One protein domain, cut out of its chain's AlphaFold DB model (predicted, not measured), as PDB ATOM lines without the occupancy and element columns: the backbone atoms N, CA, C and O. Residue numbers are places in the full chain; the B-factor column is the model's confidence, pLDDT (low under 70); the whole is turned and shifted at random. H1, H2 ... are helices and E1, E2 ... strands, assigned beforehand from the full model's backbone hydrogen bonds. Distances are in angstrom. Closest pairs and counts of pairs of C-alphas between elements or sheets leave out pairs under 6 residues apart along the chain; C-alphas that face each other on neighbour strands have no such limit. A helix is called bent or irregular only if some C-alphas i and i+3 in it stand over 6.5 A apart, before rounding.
ATOM      1  N   ALA A 586     106.120 230.664  47.857       53.44
ATOM      2  CA  ALA A 586     107.283 230.056  48.493       53.44
ATOM      3  C   ALA A 586     108.208 229.442  47.428       53.44
ATOM      4  O   ALA A 586     107.741 228.820  46.477       53.44
ATOM      5  N   ALA A 587     109.525 229.595  47.592       46.12
ATOM      6  CA  ALA A 587     110.538 229.184  46.611       46.12
ATOM      7  C   ALA A 587     110.511 227.680  46.228       46.12
ATOM      8  O   ALA A 587     111.238 227.274  45.322       46.12
ATOM      9  N   ASN A 588     109.650 226.890  46.879       54.09
ATOM     10  CA  ASN A 588     109.516 225.441  46.756       54.09
ATOM     11  C   ASN A 588     108.207 224.976  46.078       54.09
ATOM     12  O   ASN A 588     107.951 223.777  46.059       54.09
ATOM     13  N   GLU A 589     107.369 225.864  45.530       69.88
ATOM     14  CA  GLU A 589     106.193 225.436  44.753       69.88
ATOM     15  C   GLU A 589     106.593 225.057  43.317       69.88
ATOM     16  O   GLU A 589     106.839 225.912  42.462       69.88
ATOM     17  N   GLU A 590     106.667 223.750  43.060       77.06
ATOM     18  CA  GLU A 590     106.985 223.137  41.761       77.06
ATOM     19  C   GLU A 590     106.022 223.581  40.639       77.06
ATOM     20  O   GLU A 590     106.435 223.760  39.492       77.06
ATOM     21  N   TYR A 591     104.765 223.876  40.990       84.75
ATOM     22  CA  TYR A 591     103.676 224.181  40.057       84.75
ATOM     23  C   TYR A 591     103.286 225.663  40.010       84.75
ATOM     24  O   TYR A 591     102.104 226.010  39.986       84.75
ATOM     25  N   ASN A 592     104.281 226.553  39.977       85.88
ATOM     26  CA  ASN A 592     104.060 227.998  39.901       85.88
ATOM     27  C   ASN A 592     104.008 228.512  38.439       85.88
ATOM     28  O   ASN A 592     105.052 228.603  37.775       85.88
ATOM     29  N   PRO A 593     102.837 228.954  37.941       89.31
ATOM     30  CA  PRO A 593     102.699 229.429  36.568       89.31
ATOM     31  C   PRO A 593     103.364 230.793  36.332       89.31
ATOM     32  O   PRO A 593     103.848 231.046  35.232       89.31
ATOM     33  N   ALA A 594     103.456 231.667  37.341       89.06
ATOM     34  CA  ALA A 594     104.094 232.978  37.193       89.06
ATOM     35  C   ALA A 594     105.599 232.842  36.920       89.06
ATOM     36  O   ALA A 594     106.132 233.523  36.045       89.06
ATOM     37  N   LYS A 595     106.272 231.908  37.608       87.44
ATOM     38  CA  LYS A 595     107.693 231.589  37.385       87.44
ATOM     39  C   LYS A 595     107.940 231.062  35.968       87.44
ATOM     40  O   LYS A 595     108.912 231.448  35.321       87.44
ATOM     41  N   LEU A 596     107.045 230.206  35.477       89.00
ATOM     42  CA  LEU A 596     107.082 229.706  34.105       89.00
ATOM     43  C   LEU A 596     106.904 230.842  33.089       89.00
ATOM     44  O   LEU A 596     107.727 230.995  32.193       89.00
ATOM     45  N   LEU A 597     105.882 231.683  33.244       89.56
ATOM     46  CA  LEU A 597     105.661 232.799  32.321       89.56
ATOM     47  C   LEU A 597     106.820 233.812  32.349       89.56
ATOM     48  O   LEU A 597     107.224 234.293  31.292       89.56
ATOM     49  N   LEU A 598     107.410 234.092  33.517       87.88
ATOM     50  CA  LEU A 598     108.601 234.943  33.629       87.88
ATOM     51  C   LEU A 598     109.806 234.358  32.885       87.88
ATOM     52  O   LEU A 598     110.442 235.089  32.127       87.88
ATOM     53  N   SER A 599     110.081 233.058  33.017       88.44
ATOM     54  CA  SER A 599     111.191 232.432  32.283       88.44
ATOM     55  C   SER A 599     110.946 232.400  30.768       88.44
ATOM     56  O   SER A 599     111.882 232.540  29.983       88.44
ATOM     57  N   CYS A 600     109.684 232.314  30.334       88.25
ATOM     58  CA  CYS A 600     109.302 232.482  28.931       88.25
ATOM     59  C   CYS A 600     109.674 233.880  28.397       88.25
ATOM     60  O   CYS A 600     110.277 234.012  27.329       88.25
ATOM     61  N   PHE A 601     109.389 234.928  29.178       85.56
ATOM     62  CA  PHE A 601     109.765 236.301  28.840       85.56
ATOM     63  C   PHE A 601     111.283 236.529  28.863       85.56
ATOM     64  O   PHE A 601     111.804 237.251  28.014       85.56
ATOM     65  N   GLU A 602     112.017 235.893  29.779       84.19
ATOM     66  CA  GLU A 602     113.488 235.941  29.828       84.19
ATOM     67  C   GLU A 602     114.136 235.321  28.582       84.19
ATOM     68  O   GLU A 602     115.159 235.815  28.104       84.19
ATOM     69  N   GLN A 603     113.500 234.298  28.003       83.75
ATOM     70  CA  GLN A 603     113.876 233.718  26.707       83.75
ATOM     71  C   GLN A 603     113.457 234.584  25.510       83.75
ATOM     72  O   GLN A 603     113.674 234.212  24.357       83.75
ATOM     73  N   GLY A 604     112.862 235.749  25.770       79.81
ATOM     74  CA  GLY A 604     112.448 236.691  24.750       79.81
ATOM     75  C   GLY A 604     111.153 236.300  24.050       79.81
ATOM     76  O   GLY A 604     110.937 236.765  22.943       79.81
ATOM     77  N   ILE A 605     110.290 235.464  24.635       83.88
ATOM     78  CA  ILE A 605     108.986 235.109  24.054       83.88
ATOM     79  C   ILE A 605     107.913 235.965  24.730       83.88
ATOM     80  O   ILE A 605     107.437 235.642  25.814       83.88
ATOM     81  N   PHE A 606     107.528 237.068  24.088       80.00
ATOM     82  CA  PHE A 606     106.547 238.006  24.648       80.00
ATOM     83  C   PHE A 606     105.129 237.763  24.132       80.00
ATOM     84  O   PHE A 606     104.164 238.182  24.754       80.00
ATOM     85  N   ASP A 607     104.973 237.035  23.028       79.00
ATOM     86  CA  ASP A 607     103.665 236.800  22.428       79.00
ATOM     87  C   ASP A 607     103.194 235.344  22.583       79.00
ATOM     88  O   ASP A 607     103.617 234.429  21.861       79.00
ATOM     89  N   PHE A 608     102.226 235.150  23.483       84.56
ATOM     90  CA  PHE A 608     101.601 233.856  23.776       84.56
ATOM     91  C   PHE A 608     100.796 233.254  22.611       84.56
ATOM     92  O   PHE A 608     100.447 232.075  22.621       84.56
ATOM     93  N   GLY A 609     100.502 234.006  21.549       79.50
ATOM     94  CA  GLY A 609      99.879 233.431  20.357       79.50
ATOM     95  C   GLY A 609     100.874 232.759  19.400       79.50
ATOM     96  O   GLY A 609     100.448 232.074  18.459       79.50
ATOM     97  N   THR A 610     102.182 232.881  19.620       77.69
ATOM     98  CA  THR A 610     103.200 232.375  18.686       77.69
ATOM     99  C   THR A 610     103.385 230.852  18.749       77.69
ATOM    100  O   THR A 610     103.107 230.207  19.762       77.69
ATOM    101  N   PRO A 611     103.853 230.214  17.655       82.69
ATOM    102  CA  PRO A 611     104.326 228.833  17.706       82.69
ATOM    103  C   PRO A 611     105.498 228.638  18.674       82.69
ATOM    104  O   PRO A 611     105.595 227.564  19.255       82.69
ATOM    105  N   ALA A 612     106.338 229.664  18.863       85.38
ATOM    106  CA  ALA A 612     107.462 229.641  19.797       85.38
ATOM    107  C   ALA A 612     106.985 229.430  21.240       85.38
ATOM    108  O   ALA A 612     107.444 228.494  21.884       85.38
ATOM    109  N   PHE A 613     105.982 230.190  21.695       88.69
ATOM    110  CA  PHE A 613     105.381 229.993  23.020       88.69
ATOM    111  C   PHE A 613     104.839 228.575  23.220       88.69
ATOM    112  O   PHE A 613     105.144 227.910  24.203       88.69
ATOM    113  N   ARG A 614     104.069 228.068  22.251       90.44
ATOM    114  CA  ARG A 614     103.518 226.707  22.334       90.44
ATOM    115  C   ARG A 614     104.579 225.623  22.277       90.44
ATOM    116  O   ARG A 614     104.353 224.541  22.795       90.44
ATOM    117  N   HIS A 615     105.685 225.864  21.581       90.50
ATOM    118  CA  HIS A 615     106.802 224.933  21.572       90.50
ATOM    119  C   HIS A 615     107.521 224.939  22.917       90.50
ATOM    120  O   HIS A 615     107.784 223.868  23.440       90.50
ATOM    121  N   TRP A 616     107.746 226.122  23.484       92.38
ATOM    122  CA  TRP A 616     108.335 226.301  24.806       92.38
ATOM    123  C   TRP A 616     107.499 225.650  25.919       92.38
ATOM    124  O   TRP A 616     108.054 225.007  26.800       92.38
ATOM    125  N   LEU A 617     106.166 225.730  25.836       92.75
ATOM    126  CA  LEU A 617     105.272 225.054  26.782       92.75
ATOM    127  C   LEU A 617     105.450 223.526  26.793       92.75
ATOM    128  O   LEU A 617     105.204 222.904  27.826       92.75
ATOM    129  N   LYS A 618     105.865 222.913  25.672       90.12
ATOM    130  CA  LYS A 618     106.100 221.464  25.584       90.12
ATOM    131  C   LYS A 618     107.345 221.113  26.390       90.12
ATOM    132  O   LYS A 618     108.458 221.351  25.932       90.12
ATOM    133  N   GLY A 619     107.146 220.544  27.573       86.19
ATOM    134  CA  GLY A 619     108.201 220.329  28.568       86.19
ATOM    135  C   GLY A 619     107.956 221.064  29.888       86.19
ATOM    136  O   GLY A 619     108.844 221.104  30.733       86.19
ATOM    137  N   THR A 620     106.771 221.651  30.064       93.56
ATOM    138  CA  THR A 620     106.313 222.236  31.329       93.56
ATOM    139  C   THR A 620     105.087 221.479  31.840       93.56
ATOM    140  O   THR A 620     104.281 221.019  31.027       93.56
ATOM    141  N   TYR A 621     104.885 221.443  33.163       93.44
ATOM    142  CA  TYR A 621     103.711 220.796  33.773       93.44
ATOM    143  C   TYR A 621     102.384 221.356  33.234       93.44
ATOM    144  O   TYR A 621     101.393 220.645  33.135       93.44
ATOM    145  N   LEU A 622     102.369 222.635  32.831       93.94
ATOM    146  CA  LEU A 622     101.205 223.288  32.237       93.94
ATOM    147  C   LEU A 622     100.747 222.617  30.939       93.94
ATOM    148  O   LEU A 622      99.558 222.645  30.626       93.94
ATOM    149  N   HIS A 623     101.673 222.068  30.152       94.75
ATOM    150  CA  HIS A 623     101.317 221.325  28.951       94.75
ATOM    151  C   HIS A 623     100.784 219.939  29.294       94.75
ATOM    152  O   HIS A 623      99.768 219.552  28.722       94.75
ATOM    153  N   ASP A 624     101.429 219.250  30.233       94.12
ATOM    154  CA  ASP A 624     101.062 217.896  30.647       94.12
ATOM    155  C   ASP A 624      99.663 217.885  31.286       94.12
ATOM    156  O   ASP A 624      98.781 217.158  30.828       94.12
ATOM    157  N   GLU A 625      99.405 218.800  32.227       94.62
ATOM    158  CA  GLU A 625      98.081 218.991  32.836       94.62
ATOM    159  C   GLU A 625      97.039 219.389  31.781       94.62
ATOM    160  O   GLU A 625      95.904 218.919  31.796       94.62
ATOM    161  N   LEU A 626      97.398 220.236  30.809       94.31
ATOM    162  CA  LEU A 626      96.474 220.604  29.737       94.31
ATOM    163  C   LEU A 626      96.117 219.406  28.843       94.31
ATOM    164  O   LEU A 626      94.964 219.285  28.421       94.31
ATOM    165  N   GLU A 627      97.078 218.535  28.524       93.94
ATOM    166  CA  GLU A 627      96.810 217.299  27.785       93.94
ATOM    167  C   GLU A 627      95.933 216.341  28.593       93.94
ATOM    168  O   GLU A 627      95.011 215.751  28.022       93.94
ATOM    169  N   GLU A 628      96.150 216.245  29.904       92.75
ATOM    170  CA  GLU A 628      95.311 215.461  30.808       92.75
ATOM    171  C   GLU A 628      93.869 215.982  30.842       92.75
ATOM    172  O   GLU A 628      92.934 215.227  30.555       92.75
ATOM    173  N   VAL A 629      93.676 217.283  31.086       92.75
ATOM    174  CA  VAL A 629      92.356 217.932  31.075       92.75
ATOM    175  C   VAL A 629      91.642 217.666  29.750       92.75
ATOM    176  O   VAL A 629      90.468 217.290  29.747       92.75
ATOM    177  N   ILE A 630      92.338 217.818  28.618       93.19
ATOM    178  CA  ILE A 630      91.774 217.567  27.284       93.19
ATOM    179  C   ILE A 630      91.434 216.087  27.088       93.19
ATOM    180  O   ILE A 630      90.375 215.763  26.545       93.19
ATOM    181  N   SER A 631      92.309 215.173  27.501       91.62
ATOM    182  CA  SER A 631      92.087 213.731  27.389       91.62
ATOM    183  C   SER A 631      90.850 213.307  28.182       91.62
ATOM    184  O   SER A 631      89.958 212.646  27.641       91.62
ATOM    185  N   ASN A 632      90.746 213.773  29.427       91.12
ATOM    186  CA  ASN A 632      89.675 213.413  30.347       91.12
ATOM    187  C   ASN A 632      88.344 214.053  29.943       91.12
ATOM    188  O   ASN A 632      87.333 213.358  29.850       91.12
ATOM    189  N   CYS A 633      88.330 215.340  29.575       90.88
ATOM    190  CA  CYS A 633      87.095 216.000  29.147       90.88
ATOM    191  C   CYS A 633      86.574 215.482  27.797       90.88
ATOM    192  O   CYS A 633      85.392 215.630  27.492       90.88
ATOM    193  N   THR A 634      87.443 214.911  26.956       91.19
ATOM    194  CA  THR A 634      87.033 214.343  25.665       91.19
ATOM    195  C   THR A 634      86.694 212.866  25.739       91.19
ATOM    196  O   THR A 634      86.080 212.385  24.791       91.19
ATOM    197  N   ALA A 635      87.033 212.154  26.820       88.62
ATOM    198  CA  ALA A 635      86.843 210.709  26.955       88.62
ATOM    199  C   ALA A 635      85.395 210.271  26.682       88.62
ATOM    200  O   ALA A 635      85.177 209.387  25.853       88.62
ATOM    201  N   GLU A 636      84.431 210.951  27.299       85.31
ATOM    202  CA  GLU A 636      82.991 210.684  27.155       85.31
ATOM    203  C   GLU A 636      82.378 211.330  25.903       85.31
ATOM    204  O   GLU A 636      81.275 210.988  25.490       85.31
ATOM    205  N   LEU A 637      83.100 212.253  25.259       90.25
ATOM    206  CA  LEU A 637      82.630 212.987  24.082       90.25
ATOM    207  C   LEU A 637      83.175 212.419  22.763       90.25
ATOM    208  O   LEU A 637      82.854 212.948  21.700       90.25
ATOM    209  N   LYS A 638      84.014 211.372  22.789       89.38
ATOM    210  CA  LYS A 638      84.744 210.872  21.604       89.38
ATOM    211  C   LYS A 638      83.833 210.562  20.421       89.38
ATOM    212  O   LYS A 638      84.156 210.956  19.301       89.38
ATOM    213  N   GLU A 639      82.730 209.861  20.661       86.56
ATOM    214  CA  GLU A 639      81.788 209.466  19.609       86.56
ATOM    215  C   GLU A 639      81.056 210.689  19.053       86.56
ATOM    216  O   GLU A 639      81.153 210.962  17.855       86.56
ATOM    217  N   THR A 640      80.486 211.517  19.934       88.56
ATOM    218  CA  THR A 640      79.814 212.778  19.584       88.56
ATOM    219  C   THR A 640      80.715 213.706  18.767       88.56
ATOM    220  O   THR A 640      80.313 214.238  17.733       88.56
ATOM    221  N   LEU A 641      81.971 213.895  19.182       89.12
ATOM    222  CA  LEU A 641      82.939 214.733  18.468       89.12
ATOM    223  C   LEU A 641      83.309 214.142  17.101       89.12
ATOM    224  O   LEU A 641      83.576 214.884  16.155       89.12
ATOM    225  N   ALA A 642      83.318 212.815  16.975       86.75
ATOM    226  CA  ALA A 642      83.654 212.140  15.731       86.75
ATOM    227  C   ALA A 642      82.522 212.144  14.700       86.75
ATOM    228  O   ALA A 642      82.816 212.127  13.504       86.75
ATOM    229  N   GLU A 643      81.264 212.209  15.136       86.12
ATOM    230  CA  GLU A 643      80.104 212.447  14.266       86.12
ATOM    231  C   GLU A 643      80.141 213.843  13.633       86.12
ATOM    232  O   GLU A 643      79.800 214.015  12.466       86.12
ATOM    233  N   HIS A 644      80.632 214.835  14.377       84.50
ATOM    234  CA  HIS A 644      80.735 216.218  13.910       84.50
ATOM    235  C   HIS A 644      81.980 216.481  13.042       84.50
ATOM    236  O   HIS A 644      82.125 217.558  12.461       84.50
ATOM    237  N   ALA A 645      82.903 215.519  12.935       83.50
ATOM    238  CA  ALA A 645      84.154 215.703  12.211       83.50
ATOM    239  C   ALA A 645      84.019 215.434  10.706       83.50
ATOM    240  O   ALA A 645      83.637 214.349  10.271       83.50
ATOM    241  N   LYS A 646      84.466 216.390   9.886       78.19
ATOM    242  CA  LYS A 646      84.514 216.265   8.421       78.19
ATOM    243  C   LYS A 646      85.930 215.901   7.975       78.19
ATOM    244  O   LYS A 646      86.878 216.657   8.186       78.19
ATOM    245  N   GLY A 647      86.098 214.728   7.360       74.88
ATOM    246  CA  GLY A 647      87.403 214.273   6.853       74.88
ATOM    247  C   GLY A 647      88.486 214.167   7.938       74.88
ATOM    248  O   GLY A 647      89.617 214.609   7.728       74.88
ATOM    249  N   SER A 648      88.128 213.633   9.114       80.75
ATOM    250  CA  SER A 648      88.999 213.497  10.300       80.75
ATOM    251  C   SER A 648      89.502 214.819  10.893       80.75
ATOM    252  O   SER A 648      90.496 214.837  11.625       80.75
ATOM    253  N   LYS A 649      88.832 215.935  10.587       83.12
ATOM    254  CA  LYS A 649      89.100 217.253  11.166       83.12
ATOM    255  C   LYS A 649      87.849 217.780  11.853       83.12
ATOM    256  O   LYS A 649      86.748 217.629  11.328       83.12
ATOM    257  N   LEU A 650      88.041 218.421  12.995       85.94
ATOM    258  CA  LEU A 650      86.982 219.042  13.778       85.94
ATOM    259  C   LEU A 650      87.426 220.439  14.202       85.94
ATOM    260  O   LEU A 650      88.562 220.604  14.642       85.94
ATOM    261  N   ALA A 651      86.546 221.425  14.080       84.81
ATOM    262  CA  ALA A 651      86.727 222.733  14.695       84.81
ATOM    263  C   ALA A 651      85.856 222.806  15.955       84.81
ATOM    264  O   ALA A 651      84.694 222.414  15.905       84.81
ATOM    265  N   LEU A 652      86.401 223.278  17.076       89.06
ATOM    266  CA  LEU A 652      85.659 223.486  18.319       89.06
ATOM    267  C   LEU A 652      85.817 224.923  18.805       89.06
ATOM    268  O   LEU A 652      86.934 225.431  18.888       89.06
ATOM    269  N   PHE A 653      84.695 225.551  19.151       86.81
ATOM    270  CA  PHE A 653      84.661 226.901  19.698       86.81
ATOM    271  C   PHE A 653      84.813 226.898  21.220       86.81
ATOM    272  O   PHE A 653      84.171 226.110  21.914       86.81
ATOM    273  N   LEU A 654      85.640 227.812  21.723       89.69
ATOM    274  CA  LEU A 654      85.847 228.078  23.140       89.69
ATOM    275  C   LEU A 654      85.230 229.430  23.526       89.69
ATOM    276  O   LEU A 654      85.463 230.412  22.821       89.69
ATOM    277  N   PRO A 655      84.488 229.511  24.645       89.25
ATOM    278  CA  PRO A 655      84.019 230.780  25.190       89.25
ATOM    279  C   PRO A 655      85.187 231.592  25.778       89.25
ATOM    280  O   PRO A 655      86.235 231.034  26.115       89.25
ATOM    281  N   GLN A 656      84.986 232.897  25.977       85.19
ATOM    282  CA  GLN A 656      86.008 233.838  26.456       85.19
ATOM    283  C   GLN A 656      86.734 233.388  27.746       85.19
ATOM    284  O   GLN A 656      87.961 233.485  27.781       85.19
ATOM    285  N   PRO A 657      86.067 232.823  28.780       90.00
ATOM    286  CA  PRO A 657      86.759 232.345  29.984       90.00
ATOM    287  C   PRO A 657      87.748 231.194  29.741       90.00
ATOM    288  O   PRO A 657      88.613 230.946  30.574       90.00
ATOM    289  N   LEU A 658      87.629 230.481  28.615       92.44
ATOM    290  CA  LEU A 658      88.525 229.389  28.225       92.44
ATOM    291  C   LEU A 658      89.572 229.823  27.187       92.44
ATOM    292  O   LEU A 658      90.298 228.978  26.664       92.44
ATOM    293  N   ALA A 659      89.694 231.122  26.892       87.44
ATOM    294  CA  ALA A 659      90.622 231.620  25.878       87.44
ATOM    295  C   ALA A 659      92.092 231.263  26.169       87.44
ATOM    296  O   ALA A 659      92.851 231.030  25.232       87.44
ATOM    297  N   GLY A 660      92.489 231.130  27.441       90.19
ATOM    298  CA  GLY A 660      93.836 230.682  27.823       90.19
ATOM    299  C   GLY A 660      94.237 229.346  27.180       90.19
ATOM    300  O   GLY A 660      95.344 229.227  26.655       90.19
ATOM    301  N   ILE A 661      93.303 228.387  27.092       92.25
ATOM    302  CA  ILE A 661      93.532 227.082  26.447       92.25
ATOM    303  C   ILE A 661      93.927 227.266  24.987       92.25
ATOM    304  O   ILE A 661      94.852 226.615  24.516       92.25
ATOM    305  N   PHE A 662      93.262 228.168  24.268       90.19
ATOM    306  CA  PHE A 662      93.547 228.420  22.859       90.19
ATOM    307  C   PHE A 662      94.977 228.939  22.623       90.19
ATOM    308  O   PHE A 662      95.616 228.575  21.628       90.19
ATOM    309  N   TYR A 663      95.499 229.780  23.523       88.38
ATOM    310  CA  TYR A 663      96.874 230.280  23.424       88.38
ATOM    311  C   TYR A 663      97.896 229.167  23.687       88.38
ATOM    312  O   TYR A 663      98.864 229.034  22.932       88.38
ATOM    313  N   MET A 664      97.624 228.317  24.683       91.31
ATOM    314  CA  MET A 664      98.482 227.196  25.079       91.31
ATOM    315  C   MET A 664      98.443 226.030  24.081       91.31
ATOM    316  O   MET A 664      99.474 225.452  23.745       91.31
ATOM    317  N   THR A 665      97.272 225.715  23.525       90.88
ATOM    318  CA  THR A 665      97.100 224.703  22.483       90.88
ATOM    319  C   THR A 665      96.070 225.137  21.446       90.88
ATOM    320  O   THR A 665      94.902 225.378  21.724       90.88
ATOM    321  N   ARG A 666      96.499 225.223  20.183       86.00
ATOM    322  CA  ARG A 666      95.595 225.526  19.058       86.00
ATOM    323  C   ARG A 666      95.004 224.276  18.427       86.00
ATOM    324  O   ARG A 666      94.004 224.346  17.712       86.00
ATOM    325  N   ARG A 667      95.703 223.154  18.573       90.19
ATOM    326  CA  ARG A 667      95.379 221.893  17.917       90.19
ATOM    327  C   ARG A 667      95.829 220.748  18.791       90.19
ATOM    328  O   ARG A 667      96.973 220.731  19.234       90.19
ATOM    329  N   PHE A 668      94.969 219.759  18.916       92.06
ATOM    330  CA  PHE A 668      95.289 218.499  19.559       92.06
ATOM    331  C   PHE A 668      94.647 217.362  18.775       92.06
ATOM    332  O   PHE A 668      93.935 217.576  17.788       92.06
ATOM    333  N   ASN A 669      94.961 216.134  19.164       91.75
ATOM    334  CA  ASN A 669      94.431 214.962  18.496       91.75
ATOM    335  C   ASN A 669      93.637 214.119  19.476       91.75
ATOM    336  O   ASN A 669      94.125 213.823  20.559       91.75
ATOM    337  N   ILE A 670      92.468 213.666  19.042       91.56
ATOM    338  CA  ILE A 670      91.677 212.675  19.765       91.56
ATOM    339  C   ILE A 670      91.768 211.365  18.987       91.56
ATOM    340  O   ILE A 670      91.646 211.342  17.758       91.56
ATOM    341  N   ARG A 671      91.995 210.257  19.689       87.00
ATOM    342  CA  ARG A 671      91.894 208.918  19.102       87.00
ATOM    343  C   ARG A 671      90.467 208.412  19.284       87.00
ATOM    344  O   ARG A 671      90.009 208.285  20.417       87.00
ATOM    345  N   VAL A 672      89.783 208.130  18.176       87.00
ATOM    346  CA  VAL A 672      88.427 207.565  18.173       87.00
ATOM    347  C   VAL A 672      88.465 206.279  17.355       87.00
ATOM    348  O   VAL A 672      88.693 206.325  16.146       87.00
ATOM    349  N   ALA A 673      88.306 205.130  18.018       81.56
ATOM    350  CA  ALA A 673      88.538 203.806  17.429       81.56
ATOM    351  C   ALA A 673      89.899 203.730  16.688       81.56
ATOM    352  O   ALA A 673      90.945 204.050  17.261       81.56
ATOM    353  N   ASN A 674      89.893 203.364  15.398       81.00
ATOM    354  CA  ASN A 674      91.091 203.241  14.554       81.00
ATOM    355  C   ASN A 674      91.475 204.530  13.800       81.00
ATOM    356  O   ASN A 674      92.377 204.504  12.964       81.00
ATOM    357  N   ARG A 675      90.820 205.670  14.069       85.38
ATOM    358  CA  ARG A 675      91.099 206.947  13.388       85.38
ATOM    359  C   ARG A 675      91.593 208.025  14.351       85.38
ATOM    360  O   ARG A 675      91.161 208.129  15.497       85.38
ATOM    361  N   LYS A 676      92.505 208.862  13.852       89.38
ATOM    362  CA  LYS A 676      93.010 210.051  14.548       89.38
ATOM    363  C   LYS A 676      92.238 211.274  14.070       89.38
ATOM    364  O   LYS A 676      92.292 211.618  12.889       89.38
ATOM    365  N   LEU A 677      91.535 211.918  14.988       89.81
ATOM    366  CA  LEU A 677      90.743 213.110  14.739       89.81
ATOM    367  C   LEU A 677      91.559 214.342  15.132       89.81
ATOM    368  O   LEU A 677      92.007 214.467  16.270       89.81
ATOM    369  N   LYS A 678      91.798 215.234  14.167       90.00
ATOM    370  CA  LYS A 678      92.536 216.486  14.370       90.00
ATOM    371  C   LYS A 678      91.559 217.569  14.814       90.00
ATOM    372  O   LYS A 678      90.750 218.019  14.001       90.00
ATOM    373  N   VAL A 679      91.647 217.988  16.071       89.75
ATOM    374  CA  VAL A 679      90.823 219.068  16.619       89.75
ATOM    375  C   VAL A 679      91.551 220.395  16.464       89.75
ATOM    376  O   VAL A 679      92.742 220.504  16.751       89.75
ATOM    377  N   HIS A 680      90.827 221.403  16.002       87.81
ATOM    378  CA  HIS A 680      91.254 222.785  15.889       87.81
ATOM    379  C   HIS A 680      90.409 223.631  16.834       87.81
ATOM    380  O   HIS A 680      89.185 223.617  16.733       87.81
ATOM    381  N   LEU A 681      91.053 224.363  17.735       89.12
ATOM    382  CA  LEU A 681      90.363 225.263  18.650       89.12
ATOM    383  C   LEU A 681      90.219 226.649  18.028       89.12
ATOM    384  O   LEU A 681      91.163 227.172  17.432       89.12
ATOM    385  N   LEU A 682      89.034 227.226  18.185       84.25
ATOM    386  CA  LEU A 682      88.659 228.566  17.749       84.25
ATOM    387  C   LEU A 682      88.073 229.328  18.943       84.25
ATOM    388  O   LEU A 682      87.480 228.722  19.831       84.25
ATOM    389  N   LEU A 683      88.240 230.648  18.979       82.38
ATOM    390  CA  LEU A 683      87.642 231.499  20.013       82.38
ATOM    391  C   LEU A 683      86.240 231.947  19.589       82.38
ATOM    392  O   LEU A 683      86.004 232.205  18.413       82.38
ATOM    393  N   HIS A 684      85.331 232.066  20.554       79.38
ATOM    394  CA  HIS A 684      83.971 232.566  20.370       79.38
ATOM    395  C   HIS A 684      83.643 233.587  21.469       79.38
ATOM    396  O   HIS A 684      84.005 233.354  22.626       79.38
ATOM    397  N   PRO A 685      82.909 234.677  21.171       72.31
ATOM    398  CA  PRO A 685      82.590 235.742  22.139       72.31
ATOM    399  C   PRO A 685      81.635 235.319  23.270       72.31
ATOM    400  O   PRO A 685      81.246 236.134  24.103       72.31
ATOM    401  N   ALA A 686      81.267 234.037  23.332       81.56
ATOM    402  CA  ALA A 686      80.380 233.520  24.361       81.56
ATOM    403  C   ALA A 686      81.006 233.746  25.745       81.56
ATOM    404  O   ALA A 686      82.144 233.339  25.997       81.56
ATOM    405  N   LYS A 687      80.254 234.356  26.662       85.88
ATOM    406  CA  LYS A 687      80.692 234.583  28.049       85.88
ATOM    407  C   LYS A 687      80.528 233.324  28.891       85.88
ATOM    408  O   LYS A 687      81.154 233.194  29.944       85.88
ATOM    409  N   LYS A 688      79.693 232.381  28.441       89.19
ATOM    410  CA  LYS A 688      79.418 231.113  29.126       89.19
ATOM    411  C   LYS A 688      79.368 229.942  28.140       89.19
ATOM    412  O   LYS A 688      78.862 230.110  27.033       89.19
ATOM    413  N   PRO A 689      79.760 228.720  28.554       90.81
ATOM    414  CA  PRO A 689      79.617 227.524  27.720       90.81
ATOM    415  C   PRO A 689      78.190 227.287  27.207       90.81
ATOM    416  O   PRO A 689      78.019 226.765  26.116       90.81
ATOM    417  N   SER A 690      77.163 227.676  27.974       87.88
ATOM    418  CA  SER A 690      75.745 227.505  27.623       87.88
ATOM    419  C   SER A 690      75.278 228.315  26.413       87.88
ATOM    420  O   SER A 690      74.217 228.011  25.884       87.88
ATOM    421  N   GLU A 691      76.033 229.336  26.006       82.62
ATOM    422  CA  GLU A 691      75.729 230.185  24.845       82.62
ATOM    423  C   GLU A 691      76.219 229.560  23.525       82.62
ATOM    424  O   GLU A 691      75.895 230.054  22.449       82.62
ATOM    425  N   LEU A 692      76.987 228.465  23.594       84.62
ATOM    426  CA  LEU A 692      77.396 227.668  22.438       84.62
ATOM    427  C   LEU A 692      76.364 226.568  22.131       84.62
ATOM    428  O   LEU A 692      75.547 226.201  22.980       84.62
ATOM    429  N   PHE A 693      76.448 225.972  20.938       83.00
ATOM    430  CA  PHE A 693      75.540 224.909  20.481       83.00
ATOM    431  C   PHE A 693      76.281 223.611  20.121       83.00
ATOM    432  O   PHE A 693      77.456 223.635  19.745       83.00
ATOM    433  N   GLY A 694      75.579 222.476  20.231       87.56
ATOM    434  CA  GLY A 694      76.067 221.146  19.840       87.56
ATOM    435  C   GLY A 694      77.392 220.744  20.500       87.56
ATOM    436  O   GLY A 694      77.643 221.068  21.662       87.56
ATOM    437  N   ALA A 695      78.265 220.100  19.721       87.38
ATOM    438  CA  ALA A 695      79.577 219.620  20.160       87.38
ATOM    439  C   ALA A 695      80.465 220.696  20.822       87.38
ATOM    440  O   ALA A 695      81.260 220.382  21.706       87.38
ATOM    441  N   HIS A 696      80.325 221.970  20.436       90.19
ATOM    442  CA  HIS A 696      81.081 223.077  21.035       90.19
ATOM    443  C   HIS A 696      80.675 223.329  22.489       90.19
ATOM    444  O   HIS A 696      81.529 223.483  23.361       90.19
ATOM    445  N   ARG A 697      79.362 223.337  22.752       93.00
ATOM    446  CA  ARG A 697      78.789 223.510  24.092       93.00
ATOM    447  C   ARG A 697      79.214 222.385  25.012       93.00
ATOM    448  O   ARG A 697      79.602 222.636  26.150       93.00
ATOM    449  N   ASP A 698      79.108 221.160  24.518       92.75
ATOM    450  CA  ASP A 698      79.320 219.967  25.325       92.75
ATOM    451  C   ASP A 698      80.809 219.839  25.687       92.75
ATOM    452  O   ASP A 698      81.138 219.665  26.860       92.75
ATOM    453  N   PHE A 699      81.711 220.114  24.734       94.56
ATOM    454  CA  PHE A 699      83.146 220.234  25.002       94.56
ATOM    455  C   PHE A 699      83.469 221.359  25.998       94.56
ATOM    456  O   PHE A 699      84.139 221.121  27.000       94.56
ATOM    457  N   ALA A 700      82.958 222.578  25.785       94.06
ATOM    458  CA  ALA A 700      83.237 223.709  26.672       94.06
ATOM    459  C   ALA A 700      82.700 223.495  28.100       94.06
ATOM    460  O   ALA A 700      83.336 223.921  29.068       94.06
ATOM    461  N   LYS A 701      81.545 222.830  28.251       94.31
ATOM    462  CA  LYS A 701      80.994 222.438  29.557       94.31
ATOM    463  C   LYS A 701      81.872 221.399  30.244       94.31
ATOM    464  O   LYS A 701      82.175 221.592  31.416       94.31
ATOM    465  N   ALA A 702      82.299 220.358  29.527       93.25
ATOM    466  CA  ALA A 702      83.164 219.316  30.073       93.25
ATOM    467  C   ALA A 702      84.503 219.895  30.551       93.25
ATOM    468  O   ALA A 702      84.881 219.696  31.702       93.25
ATOM    469  N   VAL A 703      85.158 220.713  29.720       93.94
ATOM    470  CA  VAL A 703      86.395 221.423  30.089       93.94
ATOM    471  C   VAL A 703      86.175 222.310  31.318       93.94
ATOM    472  O   VAL A 703      86.942 222.250  32.273       93.94
ATOM    473  N   SER A 704      85.102 223.109  31.334       93.38
ATOM    474  CA  SER A 704      84.809 224.002  32.466       93.38
ATOM    475  C   SER A 704      84.531 223.241  33.762       93.38
ATOM    476  O   SER A 704      84.903 223.715  34.833       93.38
ATOM    477  N   ALA A 705      83.850 222.097  33.686       90.75
ATOM    478  CA  ALA A 705      83.578 221.253  34.842       90.75
ATOM    479  C   ALA A 705      84.874 220.648  35.386       90.75
ATOM    480  O   ALA A 705      85.120 220.714  36.587       90.75
ATOM    481  N   TYR A 706      85.733 220.151  34.496       89.50
ATOM    482  CA  TYR A 706      86.995 219.524  34.866       89.50
ATOM    483  C   TYR A 706      87.979 220.520  35.504       89.50
ATOM    484  O   TYR A 706      88.565 220.239  36.547       89.50
ATOM    485  N   LEU A 707      88.071 221.737  34.950       91.00
ATOM    486  CA  LEU A 707      88.873 222.826  35.522       91.00
ATOM    487  C   LEU A 707      88.344 223.324  36.877       91.00
ATOM    488  O   LEU A 707      89.133 223.747  37.712       91.00
ATOM    489  N   LYS A 708      87.025 223.282  37.114       87.50
ATOM    490  CA  LYS A 708      86.421 223.673  38.403       87.50
ATOM    491  C   LYS A 708      86.499 222.583  39.470       87.50
ATOM    492  O   LYS A 708      86.431 222.905  40.651       87.50
ATOM    493  N   GLY A 709      86.556 221.319  39.056       74.00
ATOM    494  CA  GLY A 709      86.502 220.166  39.952       74.00
ATOM    495  C   GLY A 709      87.848 219.746  40.543       74.00
ATOM    496  O   GLY A 709      87.849 218.964  41.486       74.00
ATOM    497  N   GLY A 710      88.980 220.226  40.015       75.19
ATOM    498  CA  GLY A 710      90.298 219.846  40.531       75.19
ATOM    499  C   GLY A 710      90.792 220.749  41.653       75.19
ATOM    500  O   GLY A 710      90.823 221.971  41.523       75.19
ATOM    501  N   THR A 711      91.226 220.119  42.741       78.31
ATOM    502  CA  THR A 711      91.946 220.760  43.852       78.31
ATOM    503  C   THR A 711      93.460 220.537  43.782       78.31
ATOM    504  O   THR A 711      94.177 221.034  44.642       78.31
ATOM    505  N   GLU A 712      93.931 219.784  42.787       87.38
ATOM    506  CA  GLU A 712      95.346 219.510  42.514       87.38
ATOM    507  C   GLU A 712      96.097 220.807  42.176       87.38
ATOM    508  O   GLU A 712      95.556 221.702  41.513       87.38
ATOM    509  N   ALA A 713      97.342 220.915  42.645       87.19
ATOM    510  CA  ALA A 713      98.149 222.125  42.508       87.19
ATOM    511  C   ALA A 713      98.467 222.427  41.033       87.19
ATOM    512  O   ALA A 713      98.445 223.584  40.613       87.19
ATOM    513  N   GLU A 714      98.670 221.386  40.227       89.75
ATOM    514  CA  GLU A 714      98.876 221.432  38.783       89.75
ATOM    515  C   GLU A 714      97.679 222.084  38.081       89.75
ATOM    516  O   GLU A 714      97.838 223.039  37.310       89.75
ATOM    517  N   ARG A 715      96.458 221.633  38.409       91.19
ATOM    518  CA  ARG A 715      95.221 222.156  37.815       91.19
ATOM    519  C   ARG A 715      94.932 223.585  38.247       91.19
ATOM    520  O   ARG A 715      94.522 224.402  37.420       91.19
ATOM    521  N   GLN A 716      95.175 223.914  39.515       89.69
ATOM    522  CA  GLN A 716      95.075 225.293  40.002       89.69
ATOM    523  C   GLN A 716      96.085 226.205  39.294       89.69
ATOM    524  O   GLN A 716      95.710 227.284  38.828       89.69
ATOM    525  N   GLY A 717      97.322 225.733  39.118       89.88
ATOM    526  CA  GLY A 717      98.360 226.409  38.347       89.88
ATOM    527  C   GLY A 717      97.956 226.636  36.887       89.88
ATOM    528  O   GLY A 717      98.126 227.740  36.372       89.88
ATOM    529  N   LEU A 718      97.339 225.647  36.231       92.25
ATOM    530  CA  LEU A 718      96.809 225.787  34.869       92.25
ATOM    531  C   LEU A 718      95.700 226.844  34.782       92.25
ATOM    532  O   LEU A 718      95.747 227.718  33.913       92.25
ATOM    533  N   VAL A 719      94.716 226.805  35.685       91.31
ATOM    534  CA  VAL A 719      93.628 227.800  35.726       91.31
ATOM    535  C   VAL A 719      94.185 229.205  35.954       91.31
ATOM    536  O   VAL A 719      93.766 230.155  35.287       91.31
ATOM    537  N   GLN A 720      95.159 229.346  36.849       90.06
ATOM    538  CA  GLN A 720      95.818 230.617  37.115       90.06
ATOM    539  C   GLN A 720      96.637 231.097  35.904       90.06
ATOM    540  O   GLN A 720      96.533 232.265  35.528       90.06
ATOM    541  N   ALA A 721      97.371 230.211  35.220       91.81
ATOM    542  CA  ALA A 721      98.076 230.536  33.980       91.81
ATOM    543  C   ALA A 721      97.113 231.047  32.898       91.81
ATOM    544  O   ALA A 721      97.392 232.046  32.234       91.81
ATOM    545  N   MET A 722      95.946 230.409  32.747       92.31
ATOM    546  CA  MET A 722      94.913 230.856  31.810       92.31
ATOM    547  C   MET A 722      94.433 232.281  32.118       92.31
ATOM    548  O   MET A 722      94.244 233.072  31.193       92.31
ATOM    549  N   GLN A 723      94.258 232.620  33.400       89.38
ATOM    550  CA  GLN A 723      93.873 233.968  33.834       89.38
ATOM    551  C   GLN A 723      94.987 234.989  33.575       89.38
ATOM    552  O   GLN A 723      94.712 236.054  33.025       89.38
ATOM    553  N   MET A 724      96.240 234.649  33.891       90.19
ATOM    554  CA  MET A 724      97.408 235.505  33.646       90.19
ATOM    555  C   MET A 724      97.607 235.794  32.157       90.19
ATOM    556  O   MET A 724      97.858 236.935  31.777       90.19
ATOM    557  N   ILE A 725      97.459 234.780  31.298       89.38
ATOM    558  CA  ILE A 725      97.528 234.941  29.840       89.38
ATOM    559  C   ILE A 725      96.413 235.877  29.360       89.38
ATOM    560  O   ILE A 725      96.670 236.753  28.538       89.38
ATOM    561  N   ALA A 726      95.189 235.730  29.873       83.75
ATOM    562  CA  ALA A 726      94.078 236.605  29.509       83.75
ATOM    563  C   ALA A 726      94.296 238.060  29.971       83.75
ATOM    564  O   ALA A 726      94.041 238.986  29.199       83.75
ATOM    565  N   GLU A 727      94.805 238.274  31.192       85.06
ATOM    566  CA  GLU A 727      95.175 239.605  31.696       85.06
ATOM    567  C   GLU A 727      96.283 240.231  30.839       85.06
ATOM    568  O   GLU A 727      96.154 241.387  30.428       85.06
ATOM    569  N   TYR A 728      97.321 239.456  30.500       86.62
ATOM    570  CA  TYR A 728      98.407 239.900  29.628       86.62
ATOM    571  C   TYR A 728      97.888 240.357  28.268       86.62
ATOM    572  O   TYR A 728      98.217 241.455  27.835       86.62
ATOM    573  N   GLN A 729      97.067 239.541  27.597       79.88
ATOM    574  CA  GLN A 729      96.549 239.876  26.267       79.88
ATOM    575  C   GLN A 729      95.764 241.194  26.303       79.88
ATOM    576  O   GLN A 729      96.006 242.066  25.475       79.88
ATOM    577  N   LYS A 730      94.921 241.398  27.325       76.56
ATOM    578  CA  LYS A 730      94.159 242.643  27.491       76.56
ATOM    579  C   LYS A 730      95.054 243.858  27.773       76.56
ATOM    580  O   LYS A 730      94.805 244.936  27.242       76.56
ATOM    581  N   GLY A 731      96.074 243.708  28.621       74.44
ATOM    582  CA  GLY A 731      96.974 244.805  28.998       74.44
ATOM    583  C   GLY A 731      98.024 245.150  27.935       74.44
ATOM    584  O   GLY A 731      98.421 246.306  27.812       74.44
ATOM    585  N   ALA A 732      98.475 244.163  27.160       80.38
ATOM    586  CA  ALA A 732      99.522 244.328  26.158       80.38
ATOM    587  C   ALA A 732      99.011 244.982  24.870       80.38
ATOM    588  O   ALA A 732      99.749 245.743  24.254       80.38
ATOM    589  N   GLU A 733      97.768 244.722  24.453       79.44
ATOM    590  CA  GLU A 733      97.231 245.233  23.185       79.44
ATOM    591  C   GLU A 733      97.270 246.762  23.080       79.44
ATOM    592  O   GLU A 733      97.708 247.290  22.055       79.44
ATOM    593  N   GLU A 734      96.891 247.462  24.151       85.12
ATOM    594  CA  GLU A 734      96.895 248.926  24.211       85.12
ATOM    595  C   GLU A 734      98.319 249.489  24.075       85.12
ATOM    596  O   GLU A 734      98.571 250.376  23.258       85.12
ATOM    597  N   TYR A 735      99.278 248.922  24.811       87.25
ATOM    598  CA  TYR A 735     100.683 249.327  24.744       87.25
ATOM    599  C   TYR A 735     101.312 249.024  23.372       87.25
ATOM    600  O   TYR A 735     101.992 249.872  22.791       87.25
ATOM    601  N   LEU A 736     101.031 247.845  22.809       83.69
ATOM    602  CA  LEU A 736     101.513 247.428  21.490       83.69
ATOM    603  C   LEU A 736     100.986 248.321  20.360       83.69
ATOM    604  O   LEU A 736     101.706 248.561  19.392       83.69
ATOM    605  N   ARG A 737      99.753 248.836  20.472       88.00
ATOM    606  CA  ARG A 737      99.210 249.823  19.527       88.00
ATOM    607  C   ARG A 737     100.063 251.087  19.512       88.00
ATOM    608  O   ARG A 737     100.503 251.501  18.443       88.00
TER     609      ARG A 737
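Overview. This is residues 586 to 737 of the 1025 residues of an uncharacterized protein of Candidatus Lambdaproteobacteria bacterium RIFOXYD2_FULL_50_16 (UniProt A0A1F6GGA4). A small, strongly twisted sheet of three strands makes one side of the body, with H3, H4 and H5 over one face of it and H6 beside its edge strand E1. At one end of this body the long helix H7 crosses H5 and meets the first part of H3, while the shorter H1 packs on H7 and H2 packs on H5. The 152 printed residues hold seven named helices and three named strands, in the order H1 H2 H3 H4 E1 H5 E2 E3 H6 H7, and the class is mostly helix. The sheet runs E1 E3 E2 and is mixed. The whole is compact, with a radius of gyration of the C-alphas of 15.7 A, and spans 45 by 37 by 26 A.

Arrangement. In the sheet, E1, residues 649 to 654, is the parallel neighbour of the inner strand E3, residues 675 to 683, at 32 degrees; N 652 and O 680 are within hydrogen-bond range at 2.8 A. E3 and the other edge strand E2, residues 667 to 672, form an antiparallel hairpin at 144 degrees, with N 670 and O 677 at 2.9 A. H3, residues 621 to 635, H4, residues 638 to 643, and H5, residues 656 to 664, are on one face of the sheet, an arrangement in two layers, one of helices and one of strands. The closest C-alphas of H3 and E2 are those of Thr 634 and Ile 670, 7.7 A apart. H4 has a height over the sheet of 7.8 A and runs across the strands, at 78 degrees to E3 on the local plane. H5 also has a height of 7.8 A, and its closest C-alpha pair with E3 is Phe 662 and Leu 681, 6.1 A. H5 is irregular: C-alphas 657 and 660 are 7.6 A apart. H6, residues 694 to 709, is on the sheet but over none of its strands; its closest C-alphas with E1 are those of His 696 and Leu 652, 5.3 A apart. With residues 629 to 634 alone, H3 touches H6 at a steep tilt of 52 degrees, opposite ways, closest at the C-alphas of Cys 633 and Ala 702, 5.2 A. The hub is H7, residues 713 to 737, which touches three helices. It touches H5 about perpendicular, at 86 degrees, the C-alphas of Met 722 and Gly 660 being closest at 4.1 A. It touches H3 only just about perpendicular, at 72 degrees, closest at the C-alphas of Leu 718 and Leu 622, 5.7 A. It touches H1, residues 593 to 602, at a steep tilt of 43 degrees, the same way, closest at the C-alphas of Ala 721 and Pro 593, 5.4 A. H2, residues 611 to 617, touches H5 about perpendicular, at 89 degrees, closest at the C-alphas of Arg 614 and Met 664, 5.8 A. H2 and H7 are apart. Each O i to N i+4 pair is within hydrogen-bond range in H1, H2, H3, H4 and H6, against 19 of 21 in H7 and 2 of 5 in H5, where 5 of 6 O i to N i+3 pairs are within range.

Along the chain. E3 is 25.7 A long from first to last C-alpha, E1 16.5 A and E2 15.9 A. C-alpha 649, where E1 begins, is at (89.100, 217.253, 11.166). H7 measures 36.0 A, H6 22.7 A and H3 20.8 A; H1, H5, H2 and H4 are shorter. H1 begins with C-alpha 593 at (102.699, 229.429, 36.568), and H7 ends with C-alpha 737 at (99.210, 249.823, 19.527). H7 has a kink of 26 degrees near residue 731; it is neither bent nor irregular, but only just, with C-alphas 731 and 734 6.3 A apart.

Size, cuts and confidence. The two C-alphas farthest apart are those of Ala 586 and Gly 647, at 48.8 A. The printed part has no cut and no long link; the links from H1 to H2, 8 residues, and from E3 to H6, 10 residues, are short, and the other links are tight. The mean pLDDT of the printed part is 86.6, and residues 586 to 589 are under 70.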